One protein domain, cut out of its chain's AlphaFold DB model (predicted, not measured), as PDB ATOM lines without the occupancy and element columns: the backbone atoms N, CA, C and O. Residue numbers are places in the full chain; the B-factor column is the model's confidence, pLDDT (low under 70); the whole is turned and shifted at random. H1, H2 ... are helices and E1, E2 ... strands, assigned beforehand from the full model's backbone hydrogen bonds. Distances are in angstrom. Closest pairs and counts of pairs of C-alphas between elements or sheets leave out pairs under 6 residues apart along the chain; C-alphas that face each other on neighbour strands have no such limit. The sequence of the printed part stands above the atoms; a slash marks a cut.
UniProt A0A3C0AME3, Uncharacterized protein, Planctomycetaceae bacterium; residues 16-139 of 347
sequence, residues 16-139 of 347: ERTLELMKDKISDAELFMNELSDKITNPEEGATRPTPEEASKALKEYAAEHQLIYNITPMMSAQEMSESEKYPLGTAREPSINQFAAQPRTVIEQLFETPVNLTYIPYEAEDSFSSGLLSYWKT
ATOM      1  N   GLU A  16     189.365 243.909 245.292       78.81
ATOM      2  CA  GLU A  16     188.794 242.734 244.616       78.81
ATOM      3  C   GLU A  16     189.794 242.105 243.637       78.81
ATOM      4  O   GLU A  16     190.073 240.913 243.729       78.81
ATOM      5  N   ARG A  17     190.424 242.916 242.776       81.62
ATOM      6  CA  ARG A  17     191.445 242.431 241.831       81.62
ATOM      7  C   ARG A  17     192.690 241.883 242.515       81.62
ATOM      8  O   ARG A  17     193.288 240.939 242.014       81.62
ATOM      9  N   THR A  18     193.110 242.499 243.619       82.38
ATOM     10  CA  THR A  18     194.268 242.021 244.389       82.38
ATOM     11  C   THR A  18     193.965 240.657 244.996       82.38
ATOM     12  O   THR A  18     194.790 239.757 244.904       82.38
ATOM     13  N   LEU A  19     192.767 240.487 245.554       79.19
ATOM     14  CA  LEU A  19     192.332 239.243 246.183       79.19
ATOM     15  C   LEU A  19     192.175 238.116 245.149       79.19
ATOM     16  O   LEU A  19     192.608 236.996 245.399       79.19
ATOM     17  N   GLU A  20     191.634 238.418 243.967       83.44
ATOM     18  CA  GLU A  20     191.551 237.475 242.842       83.44
ATOM     19  C   GLU A  20     192.948 237.024 242.379       83.44
ATOM     20  O   GLU A  20     193.223 235.830 242.333       83.44
ATOM     21  N   LEU A  21     193.881 237.964 242.188       86.69
ATOM     22  CA  LEU A  21     195.282 237.649 241.867       86.69
ATOM     23  C   LEU A  21     195.983 236.815 242.946       86.69
ATOM     24  O   LEU A  21     196.813 235.967 242.624       86.69
ATOM     25  N   MET A  22     195.703 237.083 244.224       84.12
ATOM     26  CA  MET A  22     196.260 236.298 245.326       84.12
ATOM     27  C   MET A  22     195.715 234.867 245.312       84.12
ATOM     28  O   MET A  22     196.495 233.939 245.499       84.12
ATOM     29  N   LYS A  23     194.414 234.685 245.049       85.06
ATOM     30  CA  LYS A  23     193.792 233.359 244.918       85.06
ATOM     31  C   LYS A  23     194.386 232.567 243.764       85.06
ATOM     32  O   LYS A  23     194.785 231.431 243.979       85.06
ATOM     33  N   ASP A  24     194.520 233.183 242.592       88.25
ATOM     34  CA  ASP A  24     195.117 232.526 241.424       88.25
ATOM     35  C   ASP A  24     196.547 232.061 241.729       88.25
ATOM     36  O   ASP A  24     196.902 230.911 241.495       88.25
ATOM     37  N   LYS A  25     197.360 232.930 242.344       90.44
ATOM     38  CA  LYS A  25     198.748 232.601 242.702       90.44
ATOM     39  C   LYS A  25     198.870 231.475 243.727       90.44
ATOM     40  O   LYS A  25     199.825 230.706 243.652       90.44
ATOM     41  N   ILE A  26     197.974 231.423 244.709       89.56
ATOM     42  CA  ILE A  26     197.981 230.384 245.746       89.56
ATOM     43  C   ILE A  26     197.437 229.067 245.197       89.56
ATOM     44  O   ILE A  26     198.042 228.033 245.457       89.56
ATOM     45  N   SER A  27     196.426 229.105 244.329       88.00
ATOM     46  CA  SER A  27     195.942 227.909 243.635       88.00
ATOM     47  C   SER A  27     197.008 227.325 242.698       88.00
ATOM     48  O   SER A  27     197.262 226.122 242.719       88.00
ATOM     49  N   ASP A  28     197.730 228.166 241.948       92.44
ATOM     50  CA  ASP A  28     198.872 227.725 241.132       92.44
ATOM     51  C   ASP A  28     199.991 227.109 241.995       92.44
ATOM     52  O   ASP A  28     200.619 226.117 241.602       92.44
ATOM     53  N   ALA A  29     200.240 227.675 243.180       92.69
ATOM     54  CA  ALA A  29     201.219 227.145 244.125       92.69
ATOM     55  C   ALA A  29     200.772 225.800 244.710       92.69
ATOM     56  O   ALA A  29     201.587 224.883 244.818       92.69
ATOM     57  N   GLU A  30     199.491 225.652 245.045       91.56
ATOM     58  CA  GLU A  30     198.903 224.396 245.505       91.56
ATOM     59  C   GLU A  30     199.002 223.311 244.423       91.56
ATOM     60  O   GLU A  30     199.384 222.180 244.724       91.56
ATOM     61  N   LEU A  31     198.739 223.639 243.154       92.00
ATOM     62  CA  LEU A  31     198.917 222.714 242.030       92.00
ATOM     63  C   LEU A  31     200.374 222.252 241.907       92.00
ATOM     64  O   LEU A  31     200.635 221.051 241.809       92.00
ATOM     65  N   PHE A  32     201.334 223.179 241.990       94.88
ATOM     66  CA  PHE A  32     202.758 222.832 241.994       94.88
ATOM     67  C   PHE A  32     203.136 221.947 243.191       94.88
ATOM     68  O   PHE A  32     203.888 220.977 243.049       94.88
ATOM     69  N   MET A  33     202.599 222.252 244.376       93.31
ATOM     70  CA  MET A  33     202.785 221.420 245.562       93.31
ATOM     71  C   MET A  33     202.168 220.030 245.368       93.31
ATOM     72  O   MET A  33     202.825 219.047 245.691       93.31
ATOM     73  N   ASN A  34     200.977 219.903 244.786       88.94
ATOM     74  CA  ASN A  34     200.364 218.607 244.482       88.94
ATOM     75  C   ASN A  34     201.252 217.764 243.555       88.94
ATOM     76  O   ASN A  34     201.560 216.619 243.879       88.94
ATOM     77  N   GLU A  35     201.773 218.342 242.470       90.19
ATOM     78  CA  GLU A  35     202.693 217.629 241.571       90.19
ATOM     79  C   GLU A  35     203.980 217.168 242.275       90.19
ATOM     80  O   GLU A  35     204.532 216.102 241.976       90.19
ATOM     81  N   LEU A  36     204.503 217.983 243.194       89.12
ATOM     82  CA  LEU A  36     205.686 217.640 243.978       89.12
ATOM     83  C   LEU A  36     205.367 216.572 245.036       89.12
ATOM     84  O   LEU A  36     206.172 215.664 245.245       89.12
ATOM     85  N   SER A  37     204.188 216.646 245.653       86.19
ATOM     86  CA  SER A  37     203.665 215.654 246.592       86.19
ATOM     87  C   SER A  37     203.518 214.285 245.943       86.19
ATOM     88  O   SER A  37     204.000 213.292 246.494       86.19
ATOM     89  N   ASP A  38     202.945 214.227 244.740       84.44
ATOM     90  CA  ASP A  38     202.778 212.987 243.982       84.44
ATOM     91  C   ASP A  38     204.129 212.322 243.702       84.44
ATOM     92  O   ASP A  38     204.290 211.121 243.913       84.44
ATOM     93  N   LYS A  39     205.155 213.100 243.337       84.56
ATOM     94  CA  LYS A  39     206.522 212.578 243.129       84.56
ATOM     95  C   LYS A  39     207.154 212.020 244.409       84.56
ATOM     96  O   LYS A  39     207.982 211.110 244.335       84.56
ATOM     97  N   ILE A  40     206.809 212.575 245.570       83.75
ATOM     98  CA  ILE A  40     207.333 212.147 246.876       83.75
ATOM     99  C   ILE A  40     206.601 210.894 247.372       83.75
ATOM    100  O   ILE A  40     207.236 209.934 247.819       83.75
ATOM    101  N   THR A  41     205.272 210.906 247.304       78.06
ATOM    102  CA  THR A  41     204.403 209.884 247.903       78.06
ATOM    103  C   THR A  41     204.182 208.688 246.975       78.06
ATOM    104  O   THR A  41     204.214 207.549 247.443       78.06
ATOM    105  N   ASN A  42     204.075 208.927 245.663       78.88
ATOM    106  CA  ASN A  42     203.761 207.947 244.621       78.88
ATOM    107  C   ASN A  42     204.747 208.032 243.432       78.88
ATOM    108  O   ASN A  42     204.341 208.353 242.313       78.88
ATOM    109  N   PRO A  43     206.052 207.751 243.621       76.88
ATOM    110  CA  PRO A  43     207.006 207.811 242.515       76.88
ATOM    111  C   PRO A  43     206.680 206.778 241.428       76.88
ATOM    112  O   PRO A  43     206.285 205.649 241.728       76.88
ATOM    113  N   GLU A  44     206.927 207.142 240.169       76.88
ATOM    114  CA  GLU A  44     206.891 206.190 239.057       76.88
ATOM    115  C   GLU A  44     207.870 205.026 239.292       76.88
ATOM    116  O   GLU A  44     208.908 205.166 239.945       76.88
ATOM    117  N   GLU A  45     207.544 203.852 238.756       63.62
ATOM    118  CA  GLU A  45     208.336 202.639 238.951       63.62
ATOM    119  C   GLU A  45     209.770 202.831 238.415       63.62
ATOM    120  O   GLU A  45     209.992 203.027 237.221       63.62
ATOM    121  N   GLY A  46     210.761 202.809 239.315       66.88
ATOM    122  CA  GLY A  46     212.174 203.061 238.995       66.88
ATOM    123  C   GLY A  46     212.635 204.520 239.130       66.88
ATOM    124  O   GLY A  46     213.828 204.782 238.965       66.88
ATOM    125  N   ALA A  47     211.745 205.456 239.470       74.19
ATOM    126  CA  ALA A  47     212.100 206.843 239.757       74.19
ATOM    127  C   ALA A  47     212.626 207.018 241.193       74.19
ATOM    128  O   ALA A  47     212.121 206.436 242.156       74.19
ATOM    129  N   THR A  48     213.646 207.859 241.352       73.81
ATOM    130  CA  THR A  48     214.152 208.285 242.662       73.81
ATOM    131  C   THR A  48     213.215 209.317 243.277       73.81
ATOM    132  O   THR A  48     212.956 210.354 242.666       73.81
ATOM    133  N   ARG A  49     212.735 209.051 244.499       79.38
ATOM    134  CA  ARG A  49     211.930 210.008 245.273       79.38
ATOM    135  C   ARG A  49     212.757 211.260 245.582       79.38
ATOM    136  O   ARG A  49     213.887 211.098 246.051       79.38
ATOM    137  N   PRO A  50     212.207 212.472 245.388       82.38
ATOM    138  CA  PRO A  50     212.848 213.692 245.855       82.38
ATOM    139  C   PRO A  50     213.091 213.630 247.364       82.38
ATOM    140  O   PRO A  50     212.219 213.223 248.136       82.38
ATOM    141  N   THR A  51     214.275 214.048 247.789       82.00
ATOM    142  CA  THR A  51     214.589 214.236 249.208       82.00
ATOM    143  C   THR A  51     213.867 215.474 249.765       82.00
ATOM    144  O   THR A  51     213.503 216.375 249.004       82.00
ATOM    145  N   PRO A  52     213.692 215.588 251.098       81.00
ATOM    146  CA  PRO A  52     213.122 216.792 251.707       81.00
ATOM    147  C   PRO A  52     213.882 218.076 251.339       81.00
ATOM    148  O   PRO A  52     213.265 219.118 251.138       81.00
ATOM    149  N   GLU A  53     215.209 218.002 251.198       82.94
ATOM    150  CA  GLU A  53     216.049 219.136 250.795       82.94
ATOM    151  C   GLU A  53     215.782 219.564 249.346       82.94
ATOM    152  O   GLU A  53     215.671 220.759 249.060       82.94
ATOM    153  N   GLU A  54     215.631 218.599 248.435       86.06
ATOM    154  CA  GLU A  54     215.286 218.859 247.034       86.06
ATOM    155  C   GLU A  54     213.877 219.442 246.901       86.06
ATOM    156  O   GLU A  54     213.686 220.410 246.161       86.06
ATOM    157  N   ALA A  55     212.908 218.926 247.664       86.69
ATOM    158  CA  ALA A  55     211.548 219.459 247.702       86.69
ATOM    159  C   ALA A  55     211.513 220.900 248.247       86.69
ATOM    160  O   ALA A  55     210.897 221.782 247.646       86.69
ATOM    161  N   SER A  56     212.229 221.174 249.344       88.88
ATOM    162  CA  SER A  56     212.369 222.527 249.895       88.88
ATOM    163  C   SER A  56     213.039 223.490 248.919       88.88
ATOM    164  O   SER A  56     212.623 224.645 248.807       88.88
ATOM    165  N   LYS A  57     214.064 223.033 248.192       91.62
ATOM    166  CA  LYS A  57     214.728 223.840 247.166       91.62
ATOM    167  C   LYS A  57     213.771 224.180 246.021       91.62
ATOM    168  O   LYS A  57     213.682 225.352 245.663       91.62
ATOM    169  N   ALA A  58     213.027 223.196 245.512       92.19
ATOM    170  CA  ALA A  58     212.056 223.392 244.438       92.19
ATOM    171  C   ALA A  58     210.961 224.400 244.829       92.19
ATOM    172  O   ALA A  58     210.679 225.324 244.070       92.19
ATOM    173  N   LEU A  59     210.406 224.291 246.042       92.50
ATOM    174  CA  LEU A  59     209.420 225.257 246.542       92.50
ATOM    175  C   LEU A  59     209.993 226.662 246.710       92.50
ATOM    176  O   LEU A  59     209.318 227.646 246.417       92.50
ATOM    177  N   LYS A  60     211.238 226.778 247.178       94.31
ATOM    178  CA  LYS A  60     211.894 228.077 247.339       94.31
ATOM    179  C   LYS A  60     212.158 228.755 245.993       94.31
ATOM    180  O   LYS A  60     211.999 229.970 245.891       94.31
ATOM    181  N   GLU A  61     212.570 227.989 244.985       95.25
ATOM    182  CA  GLU A  61     212.770 228.479 243.616       95.25
ATOM    183  C   GLU A  61     211.438 228.914 242.991       95.25
ATOM    184  O   GLU A  61     211.346 230.046 242.514       95.25
ATOM    185  N   TYR A  62     210.391 228.089 243.111       95.19
ATOM    186  CA  TYR A  62     209.035 228.427 242.669       95.19
ATOM    187  C   TYR A  62     208.524 229.710 243.339       95.19
ATOM    188  O   TYR A  62     208.077 230.643 242.673       95.19
ATOM    189  N   ALA A  63     208.656 229.817 244.664       93.56
ATOM    190  CA  ALA A  63     208.221 231.004 245.389       93.56
ATOM    191  C   ALA A  63     208.959 232.271 244.923       93.56
ATOM    192  O   ALA A  63     208.333 233.313 244.735       93.56
ATOM    193  N   ALA A  64     210.270 232.188 244.673       94.75
ATOM    194  CA  ALA A  64     211.049 233.318 244.171       94.75
ATOM    195  C   ALA A  64     210.617 233.758 242.759       94.75
ATOM    196  O   ALA A  64     210.508 234.959 242.506       94.75
ATOM    197  N   GLU A  65     210.344 232.810 241.859       95.31
ATOM    198  CA  GLU A  65     209.871 233.085 240.495       95.31
ATOM    199  C   GLU A  65     208.466 233.708 240.491       95.31
ATOM    200  O   GLU A  65     208.206 234.677 239.774       95.31
ATOM    201  N   HIS A  66     207.581 233.217 241.361       93.25
ATOM    202  CA  HIS A  66     206.180 233.636 241.425       93.25
ATOM    203  C   HIS A  66     205.910 234.782 242.418       93.25
ATOM    204  O   HIS A  66     204.755 235.194 242.574       93.25
ATOM    205  N   GLN A  67     206.960 235.354 243.024       91.38
ATOM    206  CA  GLN A  67     206.891 236.435 244.022       91.38
ATOM    207  C   GLN A  67     206.079 236.064 245.277       91.38
ATOM    208  O   GLN A  67     205.386 236.900 245.856       91.38
ATOM    209  N   LEU A  68     206.165 234.802 245.689       91.25
ATOM    210  CA  LEU A  68     205.588 234.277 246.921       91.25
ATOM    211  C   LEU A  68     206.644 234.235 248.033       91.25
ATOM    212  O   LEU A  68     207.852 234.227 247.787       91.25
ATOM    213  N   ILE A  69     206.183 234.189 249.281       90.19
ATOM    214  CA  ILE A  69     207.056 234.061 250.449       90.19
ATOM    215  C   ILE A  69     207.167 232.581 250.811       90.19
ATOM    216  O   ILE A  69     206.173 231.942 251.140       90.19
ATOM    217  N   TYR A  70     208.389 232.050 250.793       91.12
ATOM    218  CA  TYR A  70     208.675 230.697 251.261       91.12
ATOM    219  C   TYR A  70     209.113 230.699 252.727       91.12
ATOM    220  O   TYR A  70     210.048 231.418 253.087       91.12
ATOM    221  N   ASN A  71     208.494 229.851 253.547       90.38
ATOM    222  CA  ASN A  71     208.844 229.661 254.952       90.38
ATOM    223  C   ASN A  71     208.842 228.178 255.343       90.38
ATOM    224  O   ASN A  71     208.093 227.374 254.796       90.38
ATOM    225  N   ILE A  72     209.675 227.845 256.330       89.81
ATOM    226  CA  ILE A  72     209.668 226.562 257.040       89.81
ATOM    227  C   ILE A  72     209.619 226.879 258.535       89.81
ATOM    228  O   ILE A  72     210.388 227.720 259.020       89.81
ATOM    229  N   THR A  73     208.712 226.228 259.257       89.56
ATOM    230  CA  THR A  73     208.638 226.319 260.716       89.56
ATOM    231  C   THR A  73     209.687 225.401 261.353       89.56
ATOM    232  O   THR A  73     210.017 224.355 260.784       89.56
ATOM    233  N   PRO A  74     210.218 225.735 262.541       89.38
ATOM    234  CA  PRO A  74     210.854 224.721 263.375       89.38
ATOM    235  C   PRO A  74     209.834 223.636 263.772       89.38
ATOM    236  O   PRO A  74     208.641 223.739 263.470       89.38
ATOM    237  N   MET A  75     210.301 222.580 264.444       86.12
ATOM    238  CA  MET A  75     209.384 221.654 265.109       86.12
ATOM    239  C   MET A  75     208.670 222.423 266.222       86.12
ATOM    240  O   MET A  75     209.340 223.058 267.030       86.12
ATOM    241  N   MET A  76     207.340 222.412 266.213       87.44
ATOM    242  CA  MET A  76     206.509 223.188 267.133       87.44
ATOM    243  C   MET A  76     205.317 222.340 267.565       87.44
ATOM    244  O   MET A  76     204.776 221.570 266.768       87.44
ATOM    245  N   SER A  77     204.905 222.501 268.815       87.31
ATOM    246  CA  SER A  77     203.630 222.026 269.342       87.31
ATOM    247  C   SER A  77     202.460 222.866 268.814       87.31
ATOM    248  O   SER A  77     202.640 223.960 268.269       87.31
ATOM    249  N   ALA A  78     201.232 222.368 268.994       85.50
ATOM    250  CA  ALA A  78     200.023 223.099 268.618       85.50
ATOM    251  C   ALA A  78     199.923 224.455 269.339       85.50
ATOM    252  O   ALA A  78     199.519 225.445 268.734       85.50
ATOM    253  N   GLN A  79     200.348 224.510 270.607       84.69
ATOM    254  CA  GLN A  79     200.348 225.736 271.403       84.69
ATOM    255  C   GLN A  79     201.363 226.753 270.869       84.69
ATOM    256  O   GLN A  79     200.993 227.884 270.571       84.69
ATOM    257  N   GLU A  80     202.617 226.344 270.660       86.50
ATOM    258  CA  GLU A  80     203.654 227.238 270.125       86.50
ATOM    259  C   GLU A  80     203.282 227.778 268.738       86.50
ATOM    260  O   GLU A  80     203.569 228.930 268.415       86.50
ATOM    261  N   MET A  81     202.637 226.958 267.900       88.06
ATOM    262  CA  MET A  81     202.154 227.390 266.587       88.06
ATOM    263  C   MET A  81     200.988 228.381 266.694       88.06
ATOM    264  O   MET A  81     200.899 229.299 265.877       88.06
ATOM    265  N   SER A  82     200.118 228.219 267.695       84.56
ATOM    266  CA  SER A  82     199.013 229.143 267.972       84.56
ATOM    267  C   SER A  82     199.506 230.519 268.417       84.56
ATOM    268  O   SER A  82     199.000 231.535 267.947       84.56
ATOM    269  N   GLU A  83     200.522 230.547 269.278       85.00
ATOM    270  CA  GLU A  83     201.059 231.766 269.900       85.00
ATOM    271  C   GLU A  83     202.142 232.458 269.051       85.00
ATOM    272  O   GLU A  83     202.583 233.568 269.355       85.00
ATOM    273  N   SER A  84     202.600 231.818 267.974       82.31
ATOM    274  CA  SER A  84     203.705 232.317 267.164       82.31
ATOM    275  C   SER A  84     203.314 233.521 266.298       82.31
ATOM    276  O   SER A  84     202.647 233.391 265.274       82.31
ATOM    277  N   GLU A  85     203.871 234.691 266.618       80.75
ATOM    278  CA  GLU A  85     203.772 235.890 265.769       80.75
ATOM    279  C   GLU A  85     204.579 235.766 264.462       80.75
ATOM    280  O   GLU A  85     204.233 236.353 263.438       80.75
ATOM    281  N   LYS A  86     205.681 235.002 264.484       80.62
ATOM    282  CA  LYS A  86     206.595 234.864 263.337       80.62
ATOM    283  C   LYS A  86     205.994 234.025 262.205       80.62
ATOM    284  O   LYS A  86     206.262 234.284 261.032       80.62
ATOM    285  N   TYR A  87     205.228 233.006 262.571       83.44
ATOM    286  CA  TYR A  87     204.522 232.107 261.666       83.44
ATOM    287  C   TYR A  87     203.024 232.218 261.972       83.44
ATOM    288  O   TYR A  87     202.564 231.523 262.877       83.44
ATOM    289  N   PRO A  88     202.274 233.087 261.268       75.75
ATOM    290  CA  PRO A  88     200.878 233.401 261.582       75.75
ATOM    291  C   PRO A  88     199.926 232.283 261.120       75.75
ATOM    292  O   PRO A  88     199.056 232.481 260.277       75.75
ATOM    293  N   LEU A  89     200.129 231.071 261.639       84.12
ATOM    294  CA  LEU A  89     199.321 229.885 261.343       84.12
ATOM    295  C   LEU A  89     198.221 229.666 262.389       84.12
ATOM    296  O   LEU A  89     197.253 228.962 262.112       84.12
ATOM    297  N   GLY A  90     198.340 230.286 263.568       80.19
ATOM    298  CA  GLY A  90     197.420 230.081 264.688       80.19
ATOM    299  C   GLY A  90     195.964 230.455 264.409       80.19
ATOM    300  O   GLY A  90     195.052 229.850 264.969       80.19
ATOM    301  N   THR A  91     195.736 231.421 263.519       80.50
ATOM    302  CA  THR A  91     194.409 231.943 263.147       80.50
ATOM    303  C   THR A  91     194.000 231.594 261.718       80.50
ATOM    304  O   THR A  91     192.904 231.961 261.282       80.50
ATOM    305  N   ALA A  92     194.868 230.892 260.987       85.00
ATOM    306  CA  ALA A  92     194.641 230.522 259.602       85.00
ATOM    307  C   ALA A  92     193.645 229.359 259.499       85.00
ATOM    308  O   ALA A  92     193.660 228.426 260.312       85.00
ATOM    309  N   ARG A  93     192.751 229.427 258.511       85.50
ATOM    310  CA  ARG A  93     191.650 228.473 258.318       85.50
ATOM    311  C   ARG A  93     191.466 228.127 256.854       85.50
ATOM    312  O   ARG A  93     191.789 228.934 255.992       85.50
ATOM    313  N   GLU A  94     190.910 226.955 256.581       82.12
ATOM    314  CA  GLU A  94     190.534 226.567 255.221       82.12
ATOM    315  C   GLU A  94     189.617 227.628 254.578       82.12
ATOM    316  O   GLU A  94     188.696 228.131 255.240       82.12
ATOM    317  N   PRO A  95     189.819 227.969 253.292       75.06
ATOM    318  CA  PRO A  95     188.960 228.918 252.600       75.06
ATOM    319  C   PRO A  95     187.507 228.425 252.588       75.06
ATOM    320  O   PRO A  95     187.179 227.365 252.051       75.06
ATOM    321  N   SER A  96     186.592 229.207 253.163       65.56
ATOM    322  CA  SER A  96     185.172 228.851 253.179       65.56
ATOM    323  C   SER A  96     184.547 229.070 251.797       65.56
ATOM    324  O   SER A  96     184.093 230.169 251.474       65.56
ATOM    325  N   ILE A  97     184.433 228.002 251.005       57.72
ATOM    326  CA  ILE A  97     183.730 228.024 249.708       57.72
ATOM    327  C   ILE A  97     182.206 228.185 249.900       57.72
ATOM    328  O   ILE A  97     181.517 228.715 249.029       57.72
ATOM    329  N   ASN A  98     181.658 227.768 251.049       54.28
ATOM    330  CA  ASN A  98     180.222 227.808 251.323       54.28
ATOM    331  C   ASN A  98     179.923 228.224 252.773       54.28
ATOM    332  O   ASN A  98     180.185 227.473 253.707       54.28
ATOM    333  N   GLN A  99     179.287 229.386 252.945       54.38
ATOM    334  CA  GLN A  99     178.906 229.954 254.252       54.38
ATOM    335  C   GLN A  99     177.880 229.101 255.027       54.38
ATOM    336  O   GLN A  99     177.621 229.363 256.199       54.38
ATOM    337  N   PHE A 100     177.289 228.095 254.375       52.16
ATOM    338  CA  PHE A 100     176.325 227.158 254.958       52.16
ATOM    339  C   PHE A 100     176.903 225.750 255.200       52.16
ATOM    340  O   PHE A 100     176.163 224.862 255.627       52.16
ATOM    341  N   ALA A 101     178.183 225.514 254.894       54.38
ATOM    342  CA  ALA A 101     178.851 224.237 255.143       54.38
ATOM    343  C   ALA A 101     179.385 224.135 256.585       54.38
ATOM    344  O   ALA A 101     179.271 225.070 257.381       54.38
ATOM    345  N   ALA A 102     179.939 222.965 256.929       59.56
ATOM    346  CA  ALA A 102     180.646 222.750 258.188       59.56
ATOM    347  C   ALA A 102     181.705 223.844 258.413       59.56
ATOM    348  O   ALA A 102     182.253 224.384 257.454       59.56
ATOM    349  N   GLN A 103     181.958 224.179 259.682       66.50
ATOM    350  CA  GLN A 103     182.947 225.196 260.040       66.50
ATOM    351  C   GLN A 103     184.299 224.866 259.378       66.50
ATOM    352  O   GLN A 103     184.721 223.708 259.461       66.50
ATOM    353  N   PRO A 104     184.955 225.838 258.714       71.81
ATOM    354  CA  PRO A 104     186.261 225.616 258.104       71.81
ATOM    355  C   PRO A 104     187.273 225.236 259.184       71.81
ATOM    356  O   PRO A 104     187.304 225.867 260.249       71.81
ATOM    357  N   ARG A 105     188.085 224.210 258.914       79.88
ATOM    358  CA  ARG A 105     189.105 223.749 259.861       79.88
ATOM    359  C   ARG A 105     190.222 224.772 259.979       79.88
ATOM    360  O   ARG A 105     190.571 225.454 259.014       79.88
ATOM    361  N   THR A 106     190.791 224.883 261.168       87.00
ATOM    362  CA  THR A 106     192.022 225.647 261.390       87.00
ATOM    363  C   THR A 106     193.233 224.878 260.869       87.00
ATOM    364  O   THR A 106     193.232 223.648 260.825       87.00
ATOM    365  N   VAL A 107     194.306 225.595 260.527       87.38
ATOM    366  CA  VAL A 107     195.591 224.973 260.160       87.38
ATOM    367  C   VAL A 107     196.119 224.083 261.289       87.38
ATOM    368  O   VAL A 107     196.682 223.025 261.020       87.38
ATOM    369  N   ILE A 108     195.906 224.467 262.552       88.31
ATOM    370  CA  ILE A 108     196.309 223.663 263.714       88.31
ATOM    371  C   ILE A 108     195.544 222.335 263.743       88.31
ATOM    372  O   ILE A 108     196.175 221.281 263.790       88.31
ATOM    373  N   GLU A 109     194.211 222.362 263.664       85.19
ATOM    374  CA  GLU A 109     193.407 221.132 263.588       85.19
ATOM    375  C   GLU A 109     193.873 220.272 262.408       85.19
ATOM    376  O   GLU A 109     194.167 219.090 262.570       85.19
ATOM    377  N   GLN A 110     194.063 220.883 261.237       85.44
ATOM    378  CA  GLN A 110     194.480 220.157 260.045       85.44
ATOM    379  C   GLN A 110     195.875 219.529 260.187       85.44
ATOM    380  O   GLN A 110     196.070 218.404 259.740       85.44
ATOM    381  N   LEU A 111     196.856 220.176 260.822       86.06
ATOM    382  CA  LEU A 111     198.214 219.625 260.965       86.06
ATOM    383  C   LEU A 111     198.334 218.556 262.061       86.06
ATOM    384  O   LEU A 111     199.077 217.579 261.881       86.06
ATOM    385  N   PHE A 112     197.632 218.748 263.181       84.12
ATOM    386  CA  PHE A 112     197.771 217.917 264.382       84.12
ATOM    387  C   PHE A 112     196.741 216.784 264.467       84.12
ATOM    388  O   PHE A 112     197.040 215.761 265.079       84.12
ATOM    389  N   GLU A 113     195.582 216.904 263.813       77.06
ATOM    390  CA  GLU A 113     194.614 215.799 263.694       77.06
ATOM    391  C   GLU A 113     194.864 214.922 262.458       77.06
ATOM    392  O   GLU A 113     194.333 213.814 262.360       77.06
ATOM    393  N   THR A 114     195.683 215.385 261.506       69.88
ATOM    394  CA  THR A 114     196.054 214.584 260.334       69.88
ATOM    395  C   THR A 114     196.965 213.417 260.742       69.88
ATOM    396  O   THR A 114     198.020 213.653 261.349       69.88
ATOM    397  N   PRO A 115     196.608 212.167 260.373       69.56
ATOM    398  CA  PRO A 115     197.393 210.971 260.659       69.56
ATOM    399  C   PRO A 115     198.897 211.119 260.394       69.56
ATOM    400  O   PRO A 115     199.335 211.791 259.460       69.56
ATOM    401  N   VAL A 116     199.709 210.445 261.207       67.12
ATOM    402  CA  VAL A 116     201.180 210.572 261.211       67.12
ATOM    403  C   VAL A 116     201.844 210.229 259.873       67.12
ATOM    404  O   VAL A 116     202.906 210.754 259.552       67.12
ATOM    405  N   ASN A 117     201.201 209.378 259.072       67.31
ATOM    406  CA  ASN A 117     201.660 208.936 257.755       67.31
ATOM    407  C   ASN A 117     201.276 209.888 256.609       67.31
ATOM    408  O   ASN A 117     201.679 209.660 255.469       67.31
ATOM    409  N   LEU A 118     200.503 210.936 256.891       71.69
ATOM    410  CA  LEU A 118     200.047 211.915 255.912       71.69
ATOM    411  C   LEU A 118     200.945 213.160 255.965       71.69
ATOM    412  O   LEU A 118     200.604 214.204 256.520       71.69
ATOM    413  N   THR A 119     202.142 213.017 255.395       82.12
ATOM    414  CA  THR A 119     203.088 214.112 255.125       82.12
ATOM    415  C   THR A 119     203.054 214.501 253.651       82.12
ATOM    416  O   THR A 119     202.744 213.671 252.802       82.12
ATOM    417  N   TYR A 120     203.442 215.740 253.352       85.56
ATOM    418  CA  TYR A 120     203.512 216.322 252.010       85.56
ATOM    419  C   TYR A 120     202.167 216.476 251.301       85.56
ATOM    420  O   TYR A 120     202.151 216.725 250.106       85.56
ATOM    421  N   ILE A 121     201.037 216.384 252.002       85.25
ATOM    422  CA  ILE A 121     199.736 216.713 251.411       85.25
ATOM    423  C   ILE A 121     199.550 218.230 251.469       85.25
ATOM    424  O   ILE A 121     199.641 218.786 252.570       85.25
ATOM    425  N   PRO A 122     199.359 218.899 250.320       88.50
ATOM    426  CA  PRO A 122     199.112 220.327 250.291       88.50
ATOM    427  C   PRO A 122     197.698 220.654 250.760       88.50
ATOM    428  O   PRO A 122     196.751 219.904 250.532       88.50
ATOM    429  N   TYR A 123     197.592 221.802 251.410       88.06
ATOM    430  CA  TYR A 123     196.358 222.416 251.855       88.06
ATOM    431  C   TYR A 123     196.436 223.917 251.607       88.06
ATOM    432  O   TYR A 123     197.522 224.506 251.629       88.06
ATOM    433  N   GLU A 124     195.275 224.541 251.453       88.50
ATOM    434  CA  GLU A 124     195.140 225.991 251.427       88.50
ATOM    435  C   GLU A 124     194.605 226.517 252.759       88.50
ATOM    436  O   GLU A 124     193.809 225.868 253.443       88.50
ATOM    437  N   ALA A 125     195.027 227.722 253.126       87.94
ATOM    438  CA  ALA A 125     194.457 228.455 254.243       87.94
ATOM    439  C   ALA A 125     194.445 229.964 253.991       87.94
ATOM    440  O   ALA A 125     195.280 230.509 253.272       87.94
ATOM    441  N   GLU A 126     193.508 230.638 254.641       85.56
ATOM    442  CA  GLU A 126     193.400 232.085 254.728       85.56
ATOM    443  C   GLU A 126     193.577 232.515 256.187       85.56
ATOM    444  O   GLU A 126     192.928 231.980 257.093       85.56
ATOM    445  N   ASP A 127     194.456 233.485 256.430       79.81
ATOM    446  CA  ASP A 127     194.547 234.134 257.733       79.81
ATOM    447  C   ASP A 127     193.409 235.145 257.918       79.81
ATOM    448  O   ASP A 127     193.258 236.106 257.161       79.81
ATOM    449  N   SER A 128     192.648 234.951 258.995       68.31
ATOM    450  CA  SER A 128     191.458 235.740 259.319       68.31
ATOM    451  C   SER A 128     191.761 237.217 259.621       68.31
ATOM    452  O   SER A 128     190.855 238.044 259.524       68.31
ATOM    453  N   PHE A 129     192.999 237.564 259.999       65.69
ATOM    454  CA  PHE A 129     193.374 238.933 260.386       65.69
ATOM    455  C   PHE A 129     194.133 239.701 259.301       65.69
ATOM    456  O   PHE A 129     193.883 240.893 259.117       65.69
ATOM    457  N   SER A 130     195.056 239.051 258.588       65.56
ATOM    458  CA  SER A 130     195.861 239.696 257.539       65.56
ATOM    459  C   SER A 130     195.311 239.513 256.120       65.56
ATOM    460  O   SER A 130     195.837 240.135 255.195       65.56
ATOM    461  N   SER A 131     194.280 238.675 255.930       67.81
ATOM    462  CA  SER A 131     193.801 238.226 254.607       67.81
ATOM    463  C   SER A 131     194.905 237.581 253.753       67.81
ATOM    464  O   SER A 131     194.833 237.568 252.522       67.81
ATOM    465  N   GLY A 132     195.962 237.074 254.397       77.88
ATOM    466  CA  GLY A 132     197.022 236.326 253.739       77.88
ATOM    467  C   GLY A 132     196.514 234.956 253.306       77.88
ATOM    468  O   GLY A 132     195.979 234.214 254.123       77.88
ATOM    469  N   LEU A 133     196.699 234.621 252.030       86.31
ATOM    470  CA  LEU A 133     196.429 233.289 251.494       86.31
ATOM    471  C   LEU A 133     197.723 232.469 251.486       86.31
ATOM    472  O   LEU A 133     198.796 232.987 251.166       86.31
ATOM    473  N   LEU A 134     197.620 231.204 251.878       89.19
ATOM    474  CA  LEU A 134     198.741 230.317 252.164       89.19
ATOM    475  C   LEU A 134     198.487 228.959 251.501       89.19
ATOM    476  O   LEU A 134     197.399 228.412 251.644       89.19
ATOM    477  N   SER A 135     199.516 228.381 250.882       91.12
ATOM    478  CA  SER A 135     199.575 226.942 250.580       91.12
ATOM    479  C   SER A 135     200.621 226.305 251.489       91.12
ATOM    480  O   SER A 135     201.733 226.827 251.620       91.12
ATOM    481  N   TYR A 136     200.280 225.202 252.150       91.25
ATOM    482  CA  TYR A 136     201.139 224.584 253.160       91.25
ATOM    483  C   TYR A 136     200.999 223.060 253.181       91.25
ATOM    484  O   TYR A 136     200.035 222.501 252.674       91.25
ATOM    485  N   TRP A 137     201.975 222.377 253.781       89.31
ATOM    486  CA  TRP A 137     201.920 220.937 254.047       89.31
ATOM    487  C   TRP A 137     202.716 220.574 255.303       89.31
ATOM    488  O   TRP A 137     203.555 221.348 255.772       89.31
ATOM    489  N   LYS A 138     202.506 219.366 255.831       88.88
ATOM    490  CA  LYS A 138     203.330 218.809 256.915       88.88
ATOM    491  C   LYS A 138     204.546 218.080 256.343       88.88
ATOM    492  O   LYS A 138     204.382 217.166 255.543       88.88
ATOM    493  N   THR A 139     205.759 218.428 256.771       87.12
ATOM    494  CA  THR A 139     207.002 217.770 256.307       87.12
ATOM    495  C   THR A 139     207.564 216.752 257.293       87.12
ATOM    496  O   THR A 139     208.265 215.827 256.890       87.12
TER     497      THR A 139
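Overview. This is residues 16 to 139 of the 347 residues of an uncharacterized protein of Planctomycetaceae bacterium (UniProt A0A3C0AME3). A small ribbon of two antiparallel strands, E1 and E2, sits in the middle, with the long helix H1 packed along one side of it and the short helix H4 near E1 on the other side, with H3 next to H4. H2 folds back loosely beside the later part of H1, and residues 97 to 102 stick out as a free loop. The printed part has 124 residues, with four named helices and two named strands in the order H1, H2, H3, H4, E1, E2, and the class is mostly helix. It is compact, with a radius of gyration of the C-alphas of 15.0 A and spans of 45 by 35 by 30 A.

Along the chain. H1, residues 16 to 41, begins with C-alpha 16 at (188.794, 242.734, 244.616) and is 36.5 A long. H2, residues 52 to 66, is 20.9 A long. H3 is residues 78 to 83 and H4 residues 107 to 113. E1, residues 123 to 127, is 13.2 A long, and E2, residues 133 to 136, ends with C-alpha 136 at (201.139, 224.584, 253.160).

Arrangement. E1 and E2 form a hairpin, with N 125 and O 134 2.9 A apart, within hydrogen-bond range. The closest C-alphas of H1 and E2, Glu 30 and Ser 135, are 5.7 A apart. H1 and H2, a helical hairpin, only just touch, with 3 pairs of C-alphas within 8 A, through residues 25 to 36 of H1 alone; the closest are Leu 36 and Ala 55, 7.2 A. They run opposite ways at a shallow tilt of 24 degrees. H3 and H4, also a helical hairpin, touch, the closest C-alphas being Ala 78 and Ile 108, 6.2 A. The closest C-alphas of H4 and E1, Val 107 and Ala 125, are 7.0 A apart. H1 and H3 are apart. In H1, H2, H3 and H4 every O i to N i+4 pair is within hydrogen-bond range.

Size, cuts and confidence. The C-alphas farthest apart, Glu 16 and Gly 46, are 46.4 A from each other. The printed part has no cut. The links H2 to H3 and H3 to H4 are long. The pLDDT is under 70 in residues 45 to 46, 96 to 103, 114 to 117 and 128 to 131.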